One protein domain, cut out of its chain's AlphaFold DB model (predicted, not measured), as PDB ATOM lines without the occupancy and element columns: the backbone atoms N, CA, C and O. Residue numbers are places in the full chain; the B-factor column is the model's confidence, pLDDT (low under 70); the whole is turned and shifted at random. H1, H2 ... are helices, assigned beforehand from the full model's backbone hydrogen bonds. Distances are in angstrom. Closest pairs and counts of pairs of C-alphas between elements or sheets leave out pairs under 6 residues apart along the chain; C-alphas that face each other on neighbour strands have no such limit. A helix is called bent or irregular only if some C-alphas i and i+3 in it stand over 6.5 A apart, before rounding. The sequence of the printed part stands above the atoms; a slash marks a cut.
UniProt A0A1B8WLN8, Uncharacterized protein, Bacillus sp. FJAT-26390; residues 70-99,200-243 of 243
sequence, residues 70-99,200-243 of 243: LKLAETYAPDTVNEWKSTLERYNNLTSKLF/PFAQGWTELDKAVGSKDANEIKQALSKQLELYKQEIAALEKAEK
ATOM      1  N   LEU A  70     -17.969 -42.110  35.981       92.25
ATOM      2  CA  LEU A  70     -18.571 -40.789  35.919       92.25
ATOM      3  C   LEU A  70     -17.680 -39.809  35.152       92.25
ATOM      4  O   LEU A  70     -18.167 -39.127  34.256       92.25
ATOM      5  N   LYS A  71     -16.369 -39.797  35.421       91.88
ATOM      6  CA  LYS A  71     -15.413 -38.995  34.630       91.88
ATOM      7  C   LYS A  71     -15.342 -39.452  33.176       91.88
ATOM      8  O   LYS A  71     -15.224 -38.633  32.262       91.88
ATOM      9  N   LEU A  72     -15.418 -40.763  32.953       92.19
ATOM     10  CA  LEU A  72     -15.473 -41.325  31.607       92.19
ATOM     11  C   LEU A  72     -16.768 -40.911  30.895       92.19
ATOM     12  O   LEU A  72     -16.708 -40.489  29.742       92.19
ATOM     13  N   ALA A  73     -17.915 -40.937  31.575       94.69
ATOM     14  CA  ALA A  73     -19.174 -40.442  31.026       94.69
ATOM     15  C   ALA A  73     -19.114 -38.941  30.711       94.69
ATOM     16  O   ALA A  73     -19.517 -38.543  29.625       94.69
ATOM     17  N   GLU A  74     -18.539 -38.111  31.584       94.62
ATOM     18  CA  GLU A  74     -18.358 -36.671  31.325       94.62
ATOM     19  C   GLU A  74     -17.537 -36.401  30.057       94.62
ATOM     20  O   GLU A  74     -17.808 -35.440  29.337       94.62
ATOM     21  N   THR A  75     -16.572 -37.272  29.757       94.44
ATOM     22  CA  THR A  75     -15.675 -37.122  28.604       94.44
ATOM     23  C   THR A  75     -16.264 -37.700  27.313       94.44
ATOM     24  O   THR A  75     -16.170 -37.072  26.260       94.44
ATOM     25  N   TYR A  76     -16.856 -38.897  27.372       94.75
ATOM     26  CA  TYR A  76     -17.203 -39.695  26.185       94.75
ATOM     27  C   TYR A  76     -18.712 -39.867  25.960       94.75
ATOM     28  O   TYR A  76     -19.137 -40.188  24.848       94.75
ATOM     29  N   ALA A  77     -19.537 -39.650  26.984       95.44
ATOM     30  CA  ALA A  77     -20.990 -39.808  26.929       95.44
ATOM     31  C   ALA A  77     -21.705 -38.742  27.790       95.44
ATOM     32  O   ALA A  77     -22.413 -39.098  28.742       95.44
ATOM     33  N   PRO A  78     -21.509 -37.433  27.505       95.25
ATOM     34  CA  PRO A  78     -21.967 -36.338  28.369       95.25
ATOM     35  C   PRO A  78     -23.493 -36.307  28.549       95.25
ATOM     36  O   PRO A  78     -23.998 -35.841  29.568       95.25
ATOM     37  N   ASP A  79     -24.225 -36.860  27.584       96.88
ATOM     38  CA  ASP A  79     -25.670 -37.075  27.607       96.88
ATOM     39  C   ASP A  79     -26.126 -38.054  28.705       96.88
ATOM     40  O   ASP A  79     -27.256 -37.961  29.179       96.88
ATOM     41  N   THR A  80     -25.242 -38.943  29.167       96.31
ATOM     42  CA  THR A  80     -25.545 -39.982  30.170       96.31
ATOM     43  C   THR A  80     -25.075 -39.642  31.588       96.31
ATOM     44  O   THR A  80     -25.336 -40.395  32.523       96.31
ATOM     45  N   VAL A  81     -24.407 -38.501  31.797       96.06
ATOM     46  CA  VAL A  81     -23.782 -38.141  33.090       96.06
ATOM     47  C   VAL A  81     -24.791 -38.111  34.237       96.06
ATOM     48  O   VAL A  81     -24.529 -38.639  35.316       96.06
ATOM     49  N   ASN A  82     -25.963 -37.513  34.015       96.69
ATOM     50  CA  ASN A  82     -27.005 -37.439  35.044       96.69
ATOM     51  C   ASN A  82     -27.556 -38.826  35.393       96.69
ATOM     52  O   ASN A  82     -27.828 -39.117  36.558       96.69
ATOM     53  N   GLU A  83     -27.676 -39.696  34.392       96.81
ATOM     54  CA  GLU A  83     -28.145 -41.063  34.577       96.81
ATOM     55  C   GLU A  83     -27.128 -41.902  35.357       96.81
ATOM     56  O   GLU A  83     -27.500 -42.623  36.284       96.81
ATOM     57  N   TRP A  84     -25.839 -41.737  35.059       96.31
ATOM     58  CA  TRP A  84     -24.745 -42.329  35.822       96.31
ATOM     59  C   TRP A  84     -24.744 -41.889  37.285       96.31
ATOM     60  O   TRP A  84     -24.685 -42.744  38.168       96.31
ATOM     61  N   LYS A  85     -24.864 -40.580  37.558       95.56
ATOM     62  CA  LYS A  85     -24.924 -40.051  38.935       95.56
ATOM     63  C   LYS A  85     -26.057 -40.696  39.728       95.56
ATOM     64  O   LYS A  85     -25.808 -41.261  40.789       95.56
ATOM     65  N   SER A  86     -27.272 -40.672  39.179       95.75
ATOM     66  CA  SER A  86     -28.451 -41.244  39.840       95.75
ATOM     67  C   SER A  86     -28.327 -42.757  40.047       95.75
ATOM     68  O   SER A  86     -28.679 -43.273  41.109       95.75
ATOM     69  N   THR A  87     -27.783 -43.477  39.063       94.62
ATOM     70  CA  THR A  87     -27.611 -44.933  39.144       94.62
ATOM     71  C   THR A  87     -26.587 -45.315  40.213       94.62
ATOM     72  O   THR A  87     -26.857 -46.192  41.032       94.62
ATOM     73  N   LEU A  88     -25.436 -44.637  40.261       91.31
ATOM     74  CA  LEU A  88     -24.408 -44.886  41.277       91.31
ATOM     75  C   LEU A  88     -24.895 -44.533  42.682       91.31
ATOM     76  O   LEU A  88     -24.643 -45.287  43.617       91.31
ATOM     77  N   GLU A  89     -25.621 -43.425  42.837       92.56
ATOM     78  CA  GLU A  89     -26.217 -43.036  44.116       92.56
ATOM     79  C   GLU A  89     -27.211 -44.092  44.619       92.56
ATOM     80  O   GLU A  89     -27.108 -44.540  45.762       92.56
ATOM     81  N   ARG A  90     -28.123 -44.558  43.755       89.19
ATOM     82  CA  ARG A  90     -29.094 -45.608  44.099       89.19
ATOM     83  C   ARG A  90     -28.409 -46.926  44.449       89.19
ATOM     84  O   ARG A  90     -28.752 -47.538  45.458       89.19
ATOM     85  N   TYR A  91     -27.417 -47.339  43.663       87.31
ATOM     86  CA  TYR A  91     -26.619 -48.531  43.950       87.31
ATOM     87  C   TYR A  91     -25.891 -48.425  45.297       87.31
ATOM     88  O   TYR A  91     -25.952 -49.348  46.110       87.31
ATOM     89  N   ASN A  92     -25.236 -47.292  45.570       84.00
ATOM     90  CA  ASN A  92     -24.547 -47.045  46.837       84.00
ATOM     91  C   ASN A  92     -25.525 -47.034  48.018       84.00
ATOM     92  O   ASN A  92     -25.219 -47.598  49.060       84.00
ATOM     93  N   ASN A  93     -26.716 -46.451  47.857       85.75
ATOM     94  CA  ASN A  93     -27.741 -46.467  48.897       85.75
ATOM     95  C   ASN A  93     -28.175 -47.899  49.237       85.75
ATOM     96  O   ASN A  93     -28.132 -48.287  50.402       85.75
ATOM     97  N   LEU A  94     -28.523 -48.698  48.226       78.00
ATOM     98  CA  LEU A  94     -28.952 -50.085  48.417       78.00
ATOM     99  C   LEU A  94     -27.848 -50.941  49.033       78.00
ATOM    100  O   LEU A  94     -28.080 -51.652  50.006       78.00
ATOM    101  N   THR A  95     -26.623 -50.830  48.525       72.62
ATOM    102  CA  THR A  95     -25.492 -51.578  49.084       72.62
ATOM    103  C   THR A  95     -25.137 -51.109  50.494       72.62
ATOM    104  O   THR A  95     -24.903 -51.950  51.348       72.62
ATOM    105  N   SER A  96     -25.184 -49.812  50.803       71.38
ATOM    106  CA  SER A  96     -24.942 -49.322  52.171       71.38
ATOM    107  C   SER A  96     -25.987 -49.803  53.187       71.38
ATOM    108  O   SER A  96     -25.657 -50.027  54.346       71.38
ATOM    109  N   LYS A  97     -27.238 -50.008  52.756       67.00
ATOM    110  CA  LYS A  97     -28.297 -50.589  53.593       67.00
ATOM    111  C   LYS A  97     -28.108 -52.086  53.805       67.00
ATOM    112  O   LYS A  97     -28.283 -52.570  54.916       67.00
ATOM    113  N   LEU A  98     -27.753 -52.807  52.740       59.31
ATOM    114  CA  LEU A  98     -27.510 -54.252  52.785       59.31
ATOM    115  C   LEU A  98     -26.228 -54.593  53.554       59.31
ATOM    116  O   LEU A  98     -26.142 -55.634  54.198       59.31
ATOM    117  N   PHE A  99     -25.252 -53.691  53.517       51.94
ATOM    118  CA  PHE A  99     -23.987 -53.782  54.226       51.94
ATOM    119  C   PHE A  99     -23.907 -52.661  55.261       51.94
ATOM    120  O   PHE A  99     -23.101 -51.737  55.136       51.94
ATOM    121  N   PRO A 200     -21.692 -61.105  35.043       83.62
ATOM    122  CA  PRO A 200     -21.869 -60.141  33.955       83.62
ATOM    123  C   PRO A 200     -21.487 -58.709  34.356       83.62
ATOM    124  O   PRO A 200     -20.852 -57.991  33.588       83.62
ATOM    125  N   PHE A 201     -21.782 -58.324  35.602       85.25
ATOM    126  CA  PHE A 201     -21.392 -57.035  36.168       85.25
ATOM    127  C   PHE A 201     -19.866 -56.852  36.265       85.25
ATOM    128  O   PHE A 201     -19.356 -55.772  35.965       85.25
ATOM    129  N   ALA A 202     -19.121 -57.890  36.660       80.81
ATOM    130  CA  ALA A 202     -17.657 -57.861  36.725       80.81
ATOM    131  C   ALA A 202     -16.999 -57.940  35.334       80.81
ATOM    132  O   ALA A 202     -15.972 -57.299  35.094       80.81
ATOM    133  N   GLN A 203     -17.606 -58.676  34.400       83.00
ATOM    134  CA  GLN A 203     -17.176 -58.706  33.000       83.00
ATOM    135  C   GLN A 203     -17.290 -57.322  32.356       83.00
ATOM    136  O   GLN A 203     -16.352 -56.888  31.694       83.00
ATOM    137  N   GLY A 204     -18.379 -56.592  32.614       85.38
ATOM    138  CA  GLY A 204     -18.559 -55.243  32.078       85.38
ATOM    139  C   GLY A 204     -17.455 -54.260  32.499       85.38
ATOM    140  O   GLY A 204     -16.986 -53.477  31.678       85.38
ATOM    141  N   TRP A 205     -16.930 -54.368  33.725       86.50
ATOM    142  CA  TRP A 205     -15.764 -53.585  34.156       86.50
ATOM    143  C   TRP A 205     -14.485 -53.935  33.395       86.50
ATOM    144  O   TRP A 205     -13.701 -53.046  33.069       86.50
ATOM    145  N   THR A 206     -14.291 -55.217  33.091       84.06
ATOM    146  CA  THR A 206     -13.148 -55.686  32.294       84.06
ATOM    147  C   THR A 206     -13.247 -55.179  30.854       84.06
ATOM    148  O   THR A 206     -12.256 -54.745  30.270       84.06
ATOM    149  N   GLU A 207     -14.450 -55.192  30.279       86.75
ATOM    150  CA  GLU A 207     -14.704 -54.646  28.945       86.75
ATOM    151  C   GLU A 207     -14.516 -53.126  28.895       86.75
ATOM    152  O   GLU A 207     -13.927 -52.623  27.938       86.75
ATOM    153  N   LEU A 208     -14.957 -52.397  29.926       89.06
ATOM    154  CA  LEU A 208     -14.748 -50.955  30.024       89.06
ATOM    155  C   LEU A 208     -13.261 -50.606  30.141       89.06
ATOM    156  O   LEU A 208     -12.806 -49.693  29.458       89.06
ATOM    157  N   ASP A 209     -12.490 -51.347  30.941       87.00
ATOM    158  CA  ASP A 209     -11.036 -51.157  31.042       87.00
ATOM    159  C   ASP A 209     -10.348 -51.415  29.694       87.00
ATOM    160  O   ASP A 209      -9.550 -50.600  29.224       87.00
ATOM    161  N   LYS A 210     -10.749 -52.487  29.001       87.06
ATOM    162  CA  LYS A 210     -10.258 -52.802  27.656       87.06
ATOM    163  C   LYS A 210     -10.584 -51.699  26.644       87.06
ATOM    164  O   LYS A 210      -9.708 -51.328  25.865       87.06
ATOM    165  N   ALA A 211     -11.805 -51.164  26.666       92.25
ATOM    166  CA  ALA A 211     -12.223 -50.068  25.792       92.25
ATOM    167  C   ALA A 211     -11.458 -48.768  26.100       92.25
ATOM    168  O   ALA A 211     -11.015 -48.063  25.198       92.25
ATOM    169  N   VAL A 212     -11.212 -48.462  27.376       89.06
ATOM    170  CA  VAL A 212     -10.344 -47.333  27.755       89.06
ATOM    171  C   VAL A 212      -8.916 -47.550  27.237       89.06
ATOM    172  O   VAL A 212      -8.292 -46.613  26.730       89.06
ATOM    173  N   GLY A 213      -8.415 -48.786  27.292       87.38
ATOM    174  CA  GLY A 213      -7.114 -49.176  26.752       87.38
ATOM    175  C   GLY A 213      -6.991 -49.037  25.231       87.38
ATOM    176  O   GLY A 213      -5.907 -48.703  24.745       87.38
ATOM    177  N   SER A 214      -8.078 -49.237  24.475       90.75
ATOM    178  CA  SER A 214      -8.088 -49.060  23.013       90.75
ATOM    179  C   SER A 214      -8.052 -47.588  22.591       90.75
ATOM    180  O   SER A 214      -7.653 -47.284  21.466       90.75
ATOM    181  N   LYS A 215      -8.396 -46.668  23.508       90.75
ATOM    182  CA  LYS A 215      -8.495 -45.212  23.283       90.75
ATOM    183  C   LYS A 215      -9.513 -44.821  22.204       90.75
ATOM    184  O   LYS A 215      -9.491 -43.679  21.739       90.75
ATOM    185  N   ASP A 216     -10.403 -45.730  21.816       93.25
ATOM    186  CA  ASP A 216     -11.479 -45.449  20.872       93.25
ATOM    187  C   ASP A 216     -12.682 -44.857  21.620       93.25
ATOM    188  O   ASP A 216     -13.290 -45.488  22.484       93.25
ATOM    189  N   ALA A 217     -13.040 -43.615  21.284       93.31
ATOM    190  CA  ALA A 217     -14.140 -42.905  21.930       93.31
ATOM    191  C   ALA A 217     -15.496 -43.619  21.768       93.31
ATOM    192  O   ALA A 217     -16.322 -43.571  22.683       93.31
ATOM    193  N   ASN A 218     -15.730 -44.286  20.636       96.00
ATOM    194  CA  ASN A 218     -16.962 -45.028  20.393       96.00
ATOM    195  C   ASN A 218     -16.988 -46.326  21.202       96.00
ATOM    196  O   ASN A 218     -18.027 -46.638  21.783       96.00
ATOM    197  N   GLU A 219     -15.868 -47.049  21.292       94.88
ATOM    198  CA  GLU A 219     -15.783 -48.252  22.134       94.88
ATOM    199  C   GLU A 219     -15.969 -47.906  23.615       94.88
ATOM    200  O   GLU A 219     -16.735 -48.574  24.308       94.88
ATOM    201  N   ILE A 220     -15.348 -46.819  24.093       94.44
ATOM    202  CA  ILE A 220     -15.521 -46.340  25.473       94.44
ATOM    203  C   ILE A 220     -16.981 -45.963  25.725       94.44
ATOM    204  O   ILE A 220     -17.556 -46.374  26.734       94.44
ATOM    205  N   LYS A 221     -17.616 -45.224  24.804       96.00
ATOM    206  CA  LYS A 221     -19.035 -44.864  24.920       96.00
ATOM    207  C   LYS A 221     -19.928 -46.107  24.983       96.00
ATOM    208  O   LYS A 221     -20.801 -46.177  25.845       96.00
ATOM    209  N   GLN A 222     -19.704 -47.093  24.115       96.12
ATOM    210  CA  GLN A 222     -20.476 -48.340  24.106       96.12
ATOM    211  C   GLN A 222     -20.284 -49.147  25.395       96.12
ATOM    212  O   GLN A 222     -21.266 -49.604  25.983       96.12
ATOM    213  N   ALA A 223     -19.042 -49.282  25.867       95.56
ATOM    214  CA  ALA A 223     -18.742 -49.987  27.106       95.56
ATOM    215  C   ALA A 223     -19.355 -49.285  28.328       95.56
ATOM    216  O   ALA A 223     -19.904 -49.951  29.205       95.56
ATOM    217  N   LEU A 224     -19.351 -47.945  28.366       95.75
ATOM    218  CA  LEU A 224     -20.050 -47.173  29.398       95.75
ATOM    219  C   LEU A 224     -21.559 -47.426  29.365       95.75
ATOM    220  O   LEU A 224     -22.149 -47.709  30.404       95.75
ATOM    221  N   SER A 225     -22.197 -47.366  28.195       96.81
ATOM    222  CA  SER A 225     -23.634 -47.648  28.086       96.81
ATOM    223  C   SER A 225     -23.976 -49.054  28.585       96.81
ATOM    224  O   SER A 225     -24.902 -49.211  29.379       96.81
ATOM    225  N   LYS A 226     -23.180 -50.063  28.208       95.88
ATOM    226  CA  LYS A 226     -23.355 -51.440  28.687       95.88
ATOM    227  C   LYS A 226     -23.163 -51.549  30.203       95.88
ATOM    228  O   LYS A 226     -23.968 -52.184  30.882       95.88
ATOM    229  N   GLN A 227     -22.137 -50.905  30.759       93.56
ATOM    230  CA  GLN A 227     -21.889 -50.931  32.201       93.56
ATOM    231  C   GLN A 227     -23.020 -50.261  32.992       93.56
ATOM    232  O   GLN A 227     -23.399 -50.750  34.058       93.56
ATOM    233  N   LEU A 228     -23.593 -49.175  32.471       95.62
ATOM    234  CA  LEU A 228     -24.743 -48.504  33.072       95.62
ATOM    235  C   LEU A 228     -25.976 -49.420  33.119       95.62
ATOM    236  O   LEU A 228     -26.684 -49.457  34.126       95.62
ATOM    237  N   GLU A 229     -26.227 -50.191  32.059       96.81
ATOM    238  CA  GLU A 229     -27.295 -51.198  32.043       96.81
ATOM    239  C   GLU A 229     -27.064 -52.304  33.076       96.81
ATOM    240  O   GLU A 229     -27.987 -52.649  33.816       96.81
ATOM    241  N   LEU A 230     -25.833 -52.811  33.184       91.75
ATOM    242  CA  LEU A 230     -25.466 -53.815  34.187       91.75
ATOM    243  C   LEU A 230     -25.683 -53.296  35.616       91.75
ATOM    244  O   LEU A 230     -26.202 -54.019  36.462       91.75
ATOM    245  N   TYR A 231     -25.374 -52.024  35.878       92.12
ATOM    246  CA  TYR A 231     -25.693 -51.381  37.153       92.12
ATOM    247  C   TYR A 231     -27.196 -51.353  37.448       92.12
ATOM    248  O   TYR A 231     -27.609 -51.649  38.569       92.12
ATOM    249  N   LYS A 232     -28.032 -51.017  36.460       95.44
ATOM    250  CA  LYS A 232     -29.494 -51.013  36.632       95.44
ATOM    251  C   LYS A 232     -30.039 -52.414  36.911       95.44
ATOM    252  O   LYS A 232     -30.956 -52.556  37.718       95.44
ATOM    253  N   GLN A 233     -29.483 -53.436  36.260       91.81
ATOM    254  CA  GLN A 233     -29.846 -54.834  36.511       91.81
ATOM    255  C   GLN A 233     -29.476 -55.256  37.936       91.81
ATOM    256  O   GLN A 233     -30.313 -55.833  38.629       91.81
ATOM    257  N   GLU A 234     -28.271 -54.908  38.390       86.62
ATOM    258  CA  GLU A 234     -27.808 -55.201  39.747       86.62
ATOM    259  C   GLU A 234     -28.677 -54.488  40.795       86.62
ATOM    260  O   GLU A 234     -29.157 -55.117  41.730       86.62
ATOM    261  N   ILE A 235     -28.993 -53.204  40.593       89.25
ATOM    262  CA  ILE A 235     -29.946 -52.455  41.431       89.25
ATOM    263  C   ILE A 235     -31.294 -53.177  41.509       89.25
ATOM    264  O   ILE A 235     -31.814 -53.383  42.601       89.25
ATOM    265  N   ALA A 236     -31.855 -53.600  40.374       90.88
ATOM    266  CA  ALA A 236     -33.136 -54.303  40.353       90.88
ATOM    267  C   ALA A 236     -33.078 -55.662  41.074       90.88
ATOM    268  O   ALA A 236     -34.089 -56.106  41.622       90.88
ATOM    269  N   ALA A 237     -31.923 -56.333  41.075       84.00
ATOM    270  CA  ALA A 237     -31.703 -57.550  41.850       84.00
ATOM    271  C   ALA A 237     -31.628 -57.251  43.358       84.00
ATOM    272  O   ALA A 237     -32.308 -57.915  44.139       84.00
ATOM    273  N   LEU A 238     -30.883 -56.214  43.757       80.94
ATOM    274  CA  LEU A 238     -30.758 -55.781  45.154       80.94
ATOM    275  C   LEU A 238     -32.107 -55.333  45.739       80.94
ATOM    276  O   LEU A 238     -32.456 -55.723  46.848       80.94
ATOM    277  N   GLU A 239     -32.918 -54.598  44.978       84.44
ATOM    278  CA  GLU A 239     -34.254 -54.158  45.413       84.44
ATOM    279  C   GLU A 239     -35.256 -55.300  45.566       84.44
ATOM    280  O   GLU A 239     -36.191 -55.211  46.360       84.44
ATOM    281  N   LYS A 240     -35.097 -56.374  44.787       81.56
ATOM    282  CA  LYS A 240     -35.886 -57.593  44.982       81.56
ATOM    283  C   LYS A 240     -35.449 -58.348  46.231       81.56
ATOM    284  O   LYS A 240     -36.297 -58.975  46.843       81.56
ATOM    285  N   ALA A 241     -34.164 -58.296  46.579       71.56
ATOM    286  CA  ALA A 241     -33.628 -58.939  47.774       71.56
ATOM    287  C   ALA A 241     -33.952 -58.178  49.076       71.56
ATOM    288  O   ALA A 241     -33.915 -58.778  50.143       71.56
ATOM    289  N   GLU A 242     -34.269 -56.879  49.001       67.56
ATOM    290  CA  GLU A 242     -34.723 -56.064  50.145       67.56
ATOM    291  C   GLU A 242     -36.193 -56.341  50.538       67.56
ATOM    292  O   GLU A 242     -36.610 -55.972  51.635       67.56
ATOM    293  N   LYS A 243     -36.986 -56.973  49.658       56.72
ATOM    294  CA  LYS A 243     -38.408 -57.299  49.882       56.72
ATOM    295  C   LYS A 243     -38.611 -58.699  50.442       56.72
ATOM    296  O   LYS A 243     -39.534 -58.837  51.275       56.72
TER     297      LYS A 243
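What this domain is: This is residues 70 to 99 and 200 to 243 of the 243 residues of an uncharacterized protein of Bacillus sp. FJAT-26390 (UniProt A0A1B8WLN8). One long helix, H4, makes the spine of this elongated domain, and the other three helices pack along it. H3 folds back along H4 on one side, while the helical hairpin of the short H1 and the longer H2 packs on another side, with H1 by the early residues of H4 and H2 farther along. The 74 printed residues hold four named helices, H1, H2, H3 and H4 in that order, with no named strand, and the class is all helix. The whole is compact, with a radius of gyration of the C-alphas of 13.0 A, and it spans 41 by 23 by 16 A.

How they stand to each other: H1, residues 70 to 76, touches H2, residues 78 to 98, in a helical hairpin at a shallow tilt of 20 degrees, opposite ways. H2 touches H1 with residues 80 to 85 alone, and the closest C-alphas of the two are those of Ala 73 and Val 81, 5.5 A apart. The hub is H4, residues 217 to 241, which touches three helices. It touches H1 with residues 217 to 224 alone, closest at the C-alphas of Tyr 76 and Lys 221, 5.6 A apart. They run opposite ways at a shallow tilt of 33 degrees, only just short of steep. H4 touches H2 with residues 228 to 239 alone, the same way at a shallow tilt of 30 degrees, and the C-alphas of Tyr 91 and Ile 235 are the closest, 5.7 A apart. H3, residues 200 to 214, touches H4 in a second helical hairpin, opposite ways at a shallow tilt of 16 degrees. Their closest C-alphas are those of Ala 211 and Ile 220, 5.0 A apart. H3 is apart from both H1 and H2. In H1 and H4 every O i to N i+4 pair is within hydrogen-bond range; in H2 it is 15 of 17 and in H3 10 of 11.

Where its parts are: H1 has 7 residues and begins with C-alpha 70 at (-18.571, -40.789, 35.919). H2 has 21 residues over 30.8 A and is irregular, with C-alphas 79 and 82 lying 7.6 A apart. H3 has 15 residues over 20.8 A and begins with C-alpha 200 at (-21.869, -60.141, 33.955). H4 has 25 residues over 36.1 A and ends with C-alpha 241 at (-33.628, -58.939, 47.774).

The domain as a whole: The two C-alphas farthest apart are those of Lys 215 and Lys 243, at 41.8 A. Residues 100 to 199 are not printed, and across this cut C-alphas 99 and 200 are 21.4 A apart. The links H1 to H2 and H3 to H4 are tight. The mean pLDDT of the printed part is 88.2, and residues 97 to 99 and 242 to 243 are under 70. Lys 243 is the chain's last residue.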